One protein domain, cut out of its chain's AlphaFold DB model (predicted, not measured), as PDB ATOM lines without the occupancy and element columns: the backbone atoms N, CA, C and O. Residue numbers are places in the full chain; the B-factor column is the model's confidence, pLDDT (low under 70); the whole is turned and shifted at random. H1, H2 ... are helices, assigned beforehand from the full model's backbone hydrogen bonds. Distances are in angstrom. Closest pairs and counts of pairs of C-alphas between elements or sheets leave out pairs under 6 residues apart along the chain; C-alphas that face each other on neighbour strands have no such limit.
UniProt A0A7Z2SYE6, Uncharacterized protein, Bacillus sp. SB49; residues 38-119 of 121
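This is residues 38 to 119 of the 121 residues of an uncharacterized protein of Bacillus sp. SB49 (UniProt A0A7Z2SYE6). H1, H2, H5 and H4 form a ring of helices, each touching the next, and H3 crosses one end. The 82 printed residues have five named helices, H1 to H5 along the chain, and no named strand: all helix. The whole is compact, with a radius of gyration of the C-alphas of 12.1 A, spanning 35 by 24 by 20 A.

H1, residues 38 to 47, begins at C-alpha 38 (78.103, 38.577, 57.977). H2 is residues 52 to 60, H3 67 to 76, and H4 78 to 96, 25.7 A long. H5, residues 107 to 117, ends at C-alpha 117 (73.237, 29.344, 39.939).

H5, the hub, touches H2 at a steep tilt of 39 degrees, closest at C-alphas Tyr 59 and Ile 111, 6.2 A. H4 and H5 form a helical hairpin at a shallow tilt of 23 degrees, opposite ways; H4 touches H5 with residues 85 to 92 alone, and the closest C-alphas are those of Val 88 and Gly 108, 5.7 A apart. Every O i to N i+4 pair is within hydrogen-bond range in H2 to H5; in H1, 4 of 6.

The printed part has no cut and no long link; residues 118 to 119 are under pLDDT 70.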
ATOM      1  N   TRP A  38      79.047  38.694  56.859       93.44
ATOM      2  CA  TRP A  38      78.103  38.577  57.977       93.44
ATOM      3  C   TRP A  38      76.765  39.308  57.756       93.44
ATOM      4  O   TRP A  38      75.830  39.102  58.531       93.44
ATOM      5  N   VAL A  39      76.623  40.133  56.707       96.00
ATOM      6  CA  VAL A  39      75.333  40.748  56.340       96.00
ATOM      7  C   VAL A  39      74.423  39.829  55.522       96.00
ATOM      8  O   VAL A  39      73.213  40.056  55.485       96.00
ATOM      9  N   LEU A  40      74.967  38.784  54.890       96.00
ATOM     10  CA  LEU A  40      74.225  37.851  54.036       96.00
ATOM     11  C   LEU A  40      72.946  37.286  54.677       96.00
ATOM     12  O   LEU A  40      71.903  37.359  54.020       96.00
ATOM     13  N   PRO A  41      72.935  36.808  55.942       96.75
ATOM     14  CA  PRO A  41      71.701  36.326  56.566       96.75
ATOM     15  C   PRO A  41      70.592  37.383  56.603       96.75
ATOM     16  O   PRO A  41      69.421  37.039  56.467       96.75
ATOM     17  N   TYR A  42      70.935  38.666  56.743       97.50
ATOM     18  CA  TYR A  42      69.965  39.761  56.790       97.50
ATOM     19  C   TYR A  42      69.386  40.055  55.405       97.50
ATOM     20  O   TYR A  42      68.171  40.188  55.266       97.50
ATOM     21  N   VAL A  43      70.232  40.079  54.371       97.31
ATOM     22  CA  VAL A  43      69.803  40.300  52.980       97.31
ATOM     23  C   VAL A  43      68.962  39.125  52.474       97.31
ATOM     24  O   VAL A  43      67.857  39.324  51.984       97.31
ATOM     25  N   ILE A  44      69.433  37.885  52.642       96.88
ATOM     26  CA  ILE A  44      68.732  36.689  52.144       96.88
ATOM     27  C   ILE A  44      67.408  36.485  52.890       96.88
ATOM     28  O   ILE A  44      66.419  36.046  52.301       96.88
ATOM     29  N   ARG A  45      67.341  36.848  54.179       97.56
ATOM     30  CA  ARG A  45      66.092  36.776  54.943       97.56
ATOM     31  C   ARG A  45      64.993  37.649  54.339       97.56
ATOM     32  O   ARG A  45      63.844  37.205  54.325       97.56
ATOM     33  N   LEU A  46      65.337  38.841  53.849       97.94
ATOM     34  CA  LEU A  46      64.402  39.759  53.192       97.94
ATOM     35  C   LEU A  46      63.845  39.186  51.878       97.94
ATOM     36  O   LEU A  46      62.699  39.462  51.538       97.94
ATOM     37  N   SER A  47      64.594  38.318  51.187       97.00
ATOM     38  CA  SER A  47      64.110  37.626  49.982       97.00
ATOM     39  C   SER A  47      62.908  36.724  50.250       97.00
ATOM     40  O   SER A  47      62.102  36.480  49.361       97.00
ATOM     41  N   GLY A  48      62.771  36.223  51.479       96.00
ATOM     42  CA  GLY A  48      61.652  35.393  51.908       96.00
ATOM     43  C   GLY A  48      60.522  36.190  52.549       96.00
ATOM     44  O   GLY A  48      59.849  35.645  53.422       96.00
ATOM     45  N   GLU A  49      60.353  37.467  52.210       94.56
ATOM     46  CA  GLU A  49      59.276  38.333  52.701       94.56
ATOM     47  C   GLU A  49      58.300  38.685  51.569       94.56
ATOM     48  O   GLU A  49      58.603  38.528  50.389       94.56
ATOM     49  N   TYR A  50      57.093  39.126  51.921       92.31
ATOM     50  CA  TYR A  50      56.014  39.347  50.951       92.31
ATOM     51  C   TYR A  50      56.102  40.698  50.221       92.31
ATOM     52  O   TYR A  50      55.205  41.012  49.451       92.31
ATOM     53  N   VAL A  51      57.126  41.521  50.465       95.00
ATOM     54  CA  VAL A  51      57.223  42.894  49.937       95.00
ATOM     55  C   VAL A  51      58.025  42.890  48.635       95.00
ATOM     56  O   VAL A  51      59.250  42.756  48.672       95.00
ATOM     57  N   LYS A  52      57.357  43.022  47.480       95.25
ATOM     58  CA  LYS A  52      58.008  42.903  46.162       95.25
ATOM     59  C   LYS A  52      59.059  43.986  45.905       95.25
ATOM     60  O   LYS A  52      60.066  43.714  45.262       95.25
ATOM     61  N   GLU A  53      58.869  45.183  46.448       97.06
ATOM     62  CA  GLU A  53      59.777  46.324  46.311       97.06
ATOM     63  C   GLU A  53      61.150  46.006  46.920       97.06
ATOM     64  O   GLU A  53      62.185  46.260  46.307       97.06
ATOM     65  N   ILE A  54      61.167  45.337  48.076       98.00
ATOM     66  CA  ILE A  54      62.401  44.864  48.714       98.00
ATOM     67  C   ILE A  54      63.097  43.822  47.830       98.00
ATOM     68  O   ILE A  54      64.317  43.865  47.673       98.00
ATOM     69  N   LEU A  55      62.342  42.914  47.205       97.94
ATOM     70  CA  LEU A  55      62.909  41.927  46.282       97.94
ATOM     71  C   LEU A  55      63.573  42.601  45.071       97.94
ATOM     72  O   LEU A  55      64.656  42.185  44.663       97.94
ATOM     73  N   HIS A  56      62.970  43.662  44.528       98.06
ATOM     74  CA  HIS A  56      63.590  44.452  43.463       98.06
ATOM     75  C   HIS A  56      64.926  45.055  43.904       98.06
ATOM     76  O   HIS A  56      65.925  44.858  43.213       98.06
ATOM     77  N   VAL A  57      64.992  45.666  45.094       98.19
ATOM     78  CA  VAL A  57      66.253  46.205  45.635       98.19
ATOM     79  C   VAL A  57      67.337  45.125  45.717       98.19
ATOM     80  O   VAL A  57      68.469  45.367  45.289       98.19
ATOM     81  N   ILE A  58      67.005  43.928  46.218       97.44
ATOM     82  CA  ILE A  58      67.950  42.799  46.293       97.44
ATOM     83  C   ILE A  58      68.419  42.403  44.894       97.44
ATOM     84  O   ILE A  58      69.621  42.269  44.660       97.44
ATOM     85  N   TYR A  59      67.488  42.202  43.962       97.12
ATOM     86  CA  TYR A  59      67.821  41.719  42.631       97.12
ATOM     87  C   TYR A  59      68.679  42.723  41.860       97.12
ATOM     88  O   TYR A  59      69.688  42.336  41.270       97.12
ATOM     89  N   ASP A  60      68.337  44.008  41.898       96.94
ATOM     90  CA  ASP A  60      69.040  45.050  41.146       96.94
ATOM     91  C   ASP A  60      70.463  45.274  41.675       96.94
ATOM     92  O   ASP A  60      71.390  45.521  40.903       96.94
ATOM     93  N   ASN A  61      70.672  45.065  42.977       95.69
ATOM     94  CA  ASN A  61      71.972  45.203  43.632       95.69
ATOM     95  C   ASN A  61      72.713  43.875  43.842       95.69
ATOM     96  O   ASN A  61      73.779  43.871  44.454       95.69
ATOM     97  N   ARG A  62      72.206  42.747  43.328       93.56
ATOM     98  CA  ARG A  62      72.761  41.400  43.584       93.56
ATOM     99  C   ARG A  62      74.262  41.267  43.302       93.56
ATOM    100  O   ARG A  62      74.939  40.497  43.964       93.56
ATOM    101  N   ARG A  63      74.794  42.053  42.355       91.31
ATOM    102  CA  ARG A  63      76.226  42.085  41.991       91.31
ATOM    103  C   ARG A  63      77.132  42.702  43.063       91.31
ATOM    104  O   ARG A  63      78.344  42.648  42.923       91.31
ATOM    105  N   ARG A  64      76.558  43.324  44.096       91.44
ATOM    106  CA  ARG A  64      77.293  43.853  45.254       91.44
ATOM    107  C   ARG A  64      77.517  42.806  46.339       91.44
ATOM    108  O   ARG A  64      78.265  43.070  47.274       91.44
ATOM    109  N   LEU A  65      76.839  41.664  46.242       91.38
ATOM    110  CA  LEU A  65      77.053  40.539  47.135       91.38
ATOM    111  C   LEU A  65      78.256  39.746  46.637       91.38
ATOM    112  O   LEU A  65      78.332  39.405  45.454       91.38
ATOM    113  N   ASP A  66      79.172  39.447  47.549       91.62
ATOM    114  CA  ASP A  66      80.244  38.500  47.282       91.62
ATOM    115  C   ASP A  66      79.625  37.128  46.979       91.62
ATOM    116  O   ASP A  66      78.864  36.583  47.784       91.62
ATOM    117  N   THR A  67      79.888  36.612  45.779       90.62
ATOM    118  CA  THR A  67      79.243  35.390  45.286       90.62
ATOM    119  C   THR A  67      79.826  34.139  45.939       90.62
ATOM    120  O   THR A  67      79.074  33.201  46.196       90.62
ATOM    121  N   GLU A  68      81.118  34.134  46.277       91.88
ATOM    122  CA  GLU A  68      81.762  33.001  46.950       91.88
ATOM    123  C   GLU A  68      81.242  32.863  48.383       91.88
ATOM    124  O   GLU A  68      80.868  31.774  48.826       91.88
ATOM    125  N   GLU A  69      81.140  33.983  49.096       94.31
ATOM    126  CA  GLU A  69      80.617  34.009  50.464       94.31
ATOM    127  C   GLU A  69      79.111  33.731  50.504       94.31
ATOM    128  O   GLU A  69      78.630  33.028  51.396       94.31
ATOM    129  N   LEU A  70      78.358  34.215  49.508       94.38
ATOM    130  CA  LEU A  70      76.954  33.846  49.320       94.38
ATOM    131  C   LEU A  70      76.802  32.335  49.108       94.38
ATOM    132  O   LEU A  70      75.935  31.734  49.747       94.38
ATOM    133  N   ASN A  71      77.639  31.724  48.262       93.25
ATOM    134  CA  ASN A  71      77.613  30.280  48.020       93.25
ATOM    135  C   ASN A  71      77.820  29.504  49.313       93.25
ATOM    136  O   ASN A  71      76.989  28.682  49.703       93.25
ATOM    137  N   ARG A  72      78.919  29.821  50.006       94.25
ATOM    138  CA  ARG A  72      79.299  29.168  51.254       94.25
ATOM    139  C   ARG A  72      78.178  29.275  52.279       94.25
ATOM    140  O   ARG A  72      77.757  28.266  52.831       94.25
ATOM    141  N   PHE A  73      77.614  30.471  52.456       95.44
ATOM    142  CA  PHE A  73      76.506  30.679  53.383       95.44
ATOM    143  C   PHE A  73      75.283  29.810  53.047       95.44
ATOM    144  O   PHE A  73      74.688  29.221  53.951       95.44
ATOM    145  N   LEU A  74      74.887  29.721  51.774       95.44
ATOM    146  CA  LEU A  74      73.728  28.924  51.358       95.44
ATOM    147  C   LEU A  74      73.974  27.415  51.508       95.44
ATOM    148  O   LEU A  74      73.070  26.705  51.954       95.44
ATOM    149  N   LEU A  75      75.182  26.943  51.179       94.25
ATOM    150  CA  LEU A  75      75.604  25.547  51.345       94.25
ATOM    151  C   LEU A  75      75.657  25.129  52.816       94.25
ATOM    152  O   LEU A  75      75.192  24.043  53.157       94.25
ATOM    153  N   ASP A  76      76.155  26.006  53.685       96.19
ATOM    154  CA  ASP A  76      76.240  25.756  55.124       96.19
ATOM    155  C   ASP A  76      74.860  25.804  55.805       96.19
ATOM    156  O   ASP A  76      74.675  25.261  56.895       96.19
ATOM    157  N   ASN A  77      73.863  26.441  55.173       97.06
ATOM    158  CA  ASN A  77      72.534  26.668  55.747       97.06
ATOM    159  C   ASN A  77      71.389  26.180  54.828       97.06
ATOM    160  O   ASN A  77      70.475  26.952  54.509       97.06
ATOM    161  N   PRO A  78      71.352  24.888  54.442       95.88
ATOM    162  CA  PRO A  78      70.413  24.385  53.436       95.88
ATOM    163  C   PRO A  78      68.946  24.495  53.877       95.88
ATOM    164  O   PRO A  78      68.075  24.824  53.072       95.88
ATOM    165  N   VAL A  79      68.661  24.304  55.173       97.81
ATOM    166  CA  VAL A  79      67.305  24.454  55.739       97.81
ATOM    167  C   VAL A  79      66.825  25.903  55.644       97.81
ATOM    168  O   VAL A  79      65.670  26.164  55.302       97.81
ATOM    169  N   PHE A  80      67.712  26.863  55.918       96.88
ATOM    170  CA  PHE A  80      67.394  28.281  55.782       96.88
ATOM    171  C   PHE A  80      67.144  28.640  54.318       96.88
ATOM    172  O   PHE A  80      66.145  29.293  54.017       96.88
ATOM    173  N   HIS A  81      67.993  28.168  53.406       96.12
ATOM    174  CA  HIS A  81      67.817  28.403  51.978       96.12
ATOM    175  C   HIS A  81      66.471  27.853  51.475       96.12
ATOM    176  O   HIS A  81      65.675  28.601  50.902       96.12
ATOM    177  N   GLN A  82      66.148  26.595  51.790       97.00
ATOM    178  CA  GLN A  82      64.877  25.966  51.415       97.00
ATOM    179  C   GLN A  82      63.658  26.710  51.985       97.00
ATOM    180  O   GLN A  82      62.627  26.843  51.314       97.00
ATOM    181  N   LEU A  83      63.763  27.230  53.213       98.06
ATOM    182  CA  LEU A  83      62.713  28.049  53.816       98.06
ATOM    183  C   LEU A  83      62.464  29.331  53.008       98.06
ATOM    184  O   LEU A  83      61.306  29.701  52.799       98.06
ATOM    185  N   ILE A  84      63.521  30.012  52.564       98.00
ATOM    186  CA  ILE A  84      63.401  31.233  51.757       98.00
ATOM    187  C   ILE A  84      62.751  30.926  50.407       98.00
ATOM    188  O   ILE A  84      61.795  31.609  50.039       98.00
ATOM    189  N   GLU A  85      63.171  29.857  49.725       97.19
ATOM    190  CA  GLU A  85      62.541  29.430  48.468       97.19
ATOM    191  C   GLU A  85      61.043  29.138  48.644       97.19
ATOM    192  O   GLU A  85      60.204  29.613  47.875       97.19
ATOM    193  N   SER A  86      60.692  28.406  49.705       98.25
ATOM    194  CA  SER A  86      59.303  28.047  50.009       98.25
ATOM    195  C   SER A  86      58.437  29.284  50.263       98.25
ATOM    196  O   SER A  86      57.297  29.358  49.802       98.25
ATOM    197  N   ARG A  87      58.977  30.287  50.966       98.25
ATOM    198  CA  ARG A  87      58.271  31.547  51.248       98.25
ATOM    199  C   ARG A  87      58.050  32.382  50.001       98.25
ATOM    200  O   ARG A  87      56.941  32.862  49.804       98.25
ATOM    201  N   VAL A  88      59.062  32.511  49.149       98.12
ATOM    202  CA  VAL A  88      58.936  33.209  47.862       98.12
ATOM    203  C   VAL A  88      57.810  32.601  47.024       98.12
ATOM    204  O   VAL A  88      56.986  33.337  46.486       98.12
ATOM    205  N   ILE A  89      57.737  31.266  46.947       97.88
ATOM    206  CA  ILE A  89      56.674  30.565  46.214       97.88
ATOM    207  C   ILE A  89      55.308  30.803  46.867       97.88
ATOM    208  O   ILE A  89      54.338  31.101  46.170       97.88
ATOM    209  N   SER A  90      55.233  30.695  48.195       98.25
ATOM    210  CA  SER A  90      53.996  30.908  48.951       98.25
ATOM    211  C   SER A  90      53.447  32.326  48.761       98.25
ATOM    212  O   SER A  90      52.274  32.496  48.441       98.25
ATOM    213  N   TYR A  91      54.301  33.347  48.867       97.94
ATOM    214  CA  TYR A  91      53.894  34.743  48.709       97.94
ATOM    215  C   TYR A  91      53.578  35.122  47.274       97.94
ATOM    216  O   TYR A  91      52.633  35.877  47.057       97.94
ATOM    217  N   TRP A  92      54.292  34.562  46.295       98.19
ATOM    218  CA  TRP A  92      53.867  34.674  44.905       98.19
ATOM    219  C   TRP A  92      52.432  34.165  44.740       98.19
ATOM    220  O   TRP A  92      51.575  34.902  44.264       98.19
ATOM    221  N   ASN A  93      52.144  32.948  45.211       98.19
ATOM    222  CA  ASN A  93      50.815  32.359  45.075       98.19
ATOM    223  C   ASN A  93      49.732  33.150  45.830       98.19
ATOM    224  O   ASN A  93      48.626  33.300  45.322       98.19
ATOM    225  N   ALA A  94      50.034  33.649  47.030       98.00
ATOM    226  CA  ALA A  94      49.059  34.340  47.871       98.00
ATOM    227  C   ALA A  94      48.760  35.780  47.423       98.00
ATOM    228  O   ALA A  94      47.621  36.220  47.550       98.00
ATOM    229  N   TYR A  95      49.763  36.513  46.925       97.19
ATOM    230  CA  TYR A  95      49.651  37.964  46.714       97.19
ATOM    231  C   TYR A  95      49.899  38.418  45.277       97.19
ATOM    232  O   TYR A  95      49.397  39.466  44.884       97.19
ATOM    233  N   TYR A  96      50.662  37.658  44.490       97.38
ATOM    234  CA  TYR A  96      51.212  38.154  43.224       97.38
ATOM    235  C   TYR A  96      50.884  37.294  42.007       97.38
ATOM    236  O   TYR A  96      51.240  37.681  40.902       97.38
ATOM    237  N   ARG A  97      50.200  36.155  42.157       97.62
ATOM    238  CA  ARG A  97      49.903  35.260  41.027       97.62
ATOM    239  C   ARG A  97      48.999  35.893  39.968       97.62
ATOM    240  O   ARG A  97      49.112  35.544  38.808       97.62
ATOM    241  N   GLU A  98      48.116  36.812  40.356       97.62
ATOM    242  CA  GLU A  98      47.229  37.492  39.403       97.62
ATOM    243  C   GLU A  98      48.004  38.558  38.603       97.62
ATOM    244  O   GLU A  98      47.780  38.720  37.409       97.62
ATOM    245  N   GLU A  99      48.967  39.245  39.238       97.38
ATOM    246  CA  GLU A  99      49.867  40.215  38.583       97.38
ATOM    247  C   GLU A  99      50.955  39.512  37.747       97.38
ATOM    248  O   GLU A  99      51.322  39.982  36.673       97.38
ATOM    249  N   TYR A 100      51.434  38.352  38.209       96.75
ATOM    250  CA  TYR A 100      52.450  37.520  37.560       96.75
ATOM    251  C   TYR A 100      51.944  36.073  37.401       96.75
ATOM    252  O   TYR A 100      52.410  35.189  38.133       96.75
ATOM    253  N   PRO A 101      51.020  35.795  36.456       96.88
ATOM    254  CA  PRO A 101      50.482  34.446  36.243       96.88
ATOM    255  C   PRO A 101      51.565  33.426  35.905       96.88
ATOM    256  O   PRO A 101      51.549  32.292  36.383       96.88
ATOM    257  N   ASP A 102      52.562  33.854  35.132       96.25
ATOM    258  CA  ASP A 102      53.803  33.111  34.991       96.25
ATOM    259  C   ASP A 102      54.737  33.422  36.168       96.25
ATOM    260  O   ASP A 102      55.362  34.486  36.230       96.25
ATOM    261  N   ARG A 103      54.907  32.450  37.071       94.94
ATOM    262  CA  ARG A 103      55.832  32.542  38.210       94.94
ATOM    263  C   ARG A 103      57.261  32.895  37.791       94.94
ATOM    264  O   ARG A 103      57.978  33.499  38.586       94.94
ATOM    265  N   SER A 104      57.701  32.525  36.588       94.94
ATOM    266  CA  SER A 104      59.052  32.831  36.099       94.94
ATOM    267  C   SER A 104      59.295  34.339  35.932       94.94
ATOM    268  O   SER A 104      60.420  34.819  36.101       94.94
ATOM    269  N   SER A 105      58.225  35.101  35.686       95.38
ATOM    270  CA  SER A 105      58.268  36.557  35.555       95.38
ATOM    271  C   SER A 105      58.367  37.285  36.904       95.38
ATOM    272  O   SER A 105      58.908  38.392  36.954       95.38
ATOM    273  N   TYR A 106      57.942  36.644  38.002       97.44
ATOM    274  CA  TYR A 106      57.994  37.204  39.353       97.44
ATOM    275  C   TYR A 106      59.435  37.367  39.855       97.44
ATOM    276  O   TYR A 106      60.258  36.449  39.786       97.44
ATOM    277  N   ILE A 107      59.742  38.538  40.419       97.75
ATOM    278  CA  ILE A 107      61.100  38.907  40.839       97.75
ATOM    279  C   ILE A 107      61.697  37.944  41.875       97.75
ATOM    280  O   ILE A 107      62.870  37.584  41.772       97.75
ATOM    281  N   GLY A 108      60.887  37.432  42.807       97.44
ATOM    282  CA  GLY A 108      61.345  36.451  43.793       97.44
ATOM    283  C   GLY A 108      61.858  35.161  43.146       97.44
ATOM    284  O   GLY A 108      62.845  34.588  43.601       97.44
ATOM    285  N   THR A 109      61.269  34.740  42.024       96.94
ATOM    286  CA  THR A 109      61.733  33.564  41.274       96.94
ATOM    287  C   THR A 109      63.106  33.798  40.655       96.94
ATOM    288  O   THR A 109      63.962  32.913  40.698       96.94
ATOM    289  N   LYS A 110      63.354  35.001  40.128       96.44
ATOM    290  CA  LYS A 110      64.664  35.386  39.585       96.44
ATOM    291  C   LYS A 110      65.739  35.427  40.677       96.44
ATOM    292  O   LYS A 110      66.883  35.067  40.410       96.44
ATOM    293  N   ILE A 111      65.375  35.813  41.905       96.81
ATOM    294  CA  ILE A 111      66.269  35.760  43.074       96.81
ATOM    295  C   ILE A 111      66.613  34.313  43.438       96.81
ATOM    296  O   ILE A 111      67.792  34.003  43.580       96.81
ATOM    297  N   ILE A 112      65.626  33.411  43.522       95.75
ATOM    298  CA  ILE A 112      65.890  31.981  43.771       95.75
ATOM    299  C   ILE A 112      66.833  31.416  42.704       95.75
ATOM    300  O   ILE A 112      67.788  30.716  43.018       95.75
ATOM    301  N   GLN A 113      66.587  31.724  41.430       94.56
ATOM    302  CA  GLN A 113      67.459  31.273  40.344       94.56
ATOM    303  C   GLN A 113      68.883  31.814  40.488       94.56
ATOM    304  O   GLN A 113      69.829  31.081  40.219       94.56
ATOM    305  N   PHE A 114      69.043  33.068  40.918       94.19
ATOM    306  CA  PHE A 114      70.354  33.626  41.231       94.19
ATOM    307  C   PHE A 114      71.032  32.836  42.359       94.19
ATOM    308  O   PHE A 114      72.146  32.378  42.154       94.19
ATOM    309  N   TYR A 115      70.344  32.570  43.472       93.44
ATOM    310  CA  TYR A 115      70.887  31.761  44.575       93.44
ATOM    311  C   TYR A 115      71.253  30.335  44.156       93.44
ATOM    312  O   TYR A 115      72.249  29.799  44.624       93.44
ATOM    313  N   ARG A 116      70.494  29.731  43.237       88.06
ATOM    314  CA  ARG A 116      70.773  28.380  42.733       88.06
ATOM    315  C   ARG A 116      71.929  28.306  41.743       88.06
ATOM    316  O   ARG A 116      72.619  27.295  41.702       88.06
ATOM    317  N   LYS A 117      72.130  29.332  40.912       78.69
ATOM    318  CA  LYS A 117      73.237  29.344  39.939       78.69
ATOM    319  C   LYS A 117      74.601  29.315  40.618       78.69
ATOM    320  O   LYS A 117      75.524  28.723  40.089       78.69
ATOM    321  N   VAL A 118      74.662  29.852  41.830       59.47
ATOM    322  CA  VAL A 118      75.854  29.870  42.672       59.47
ATOM    323  C   VAL A 118      76.322  28.456  43.083       59.47
ATOM    324  O   VAL A 118      77.455  28.299  43.515       59.47
ATOM    325  N   PHE A 119      75.525  27.399  42.866       55.91
ATOM    326  CA  PHE A 119      75.962  26.007  43.064       55.91
ATOM    327  C   PHE A 119      76.734  25.391  41.878       55.91
ATOM    328  O   PHE A 119      77.238  24.279  42.027       55.91
TER     329      PHE A 119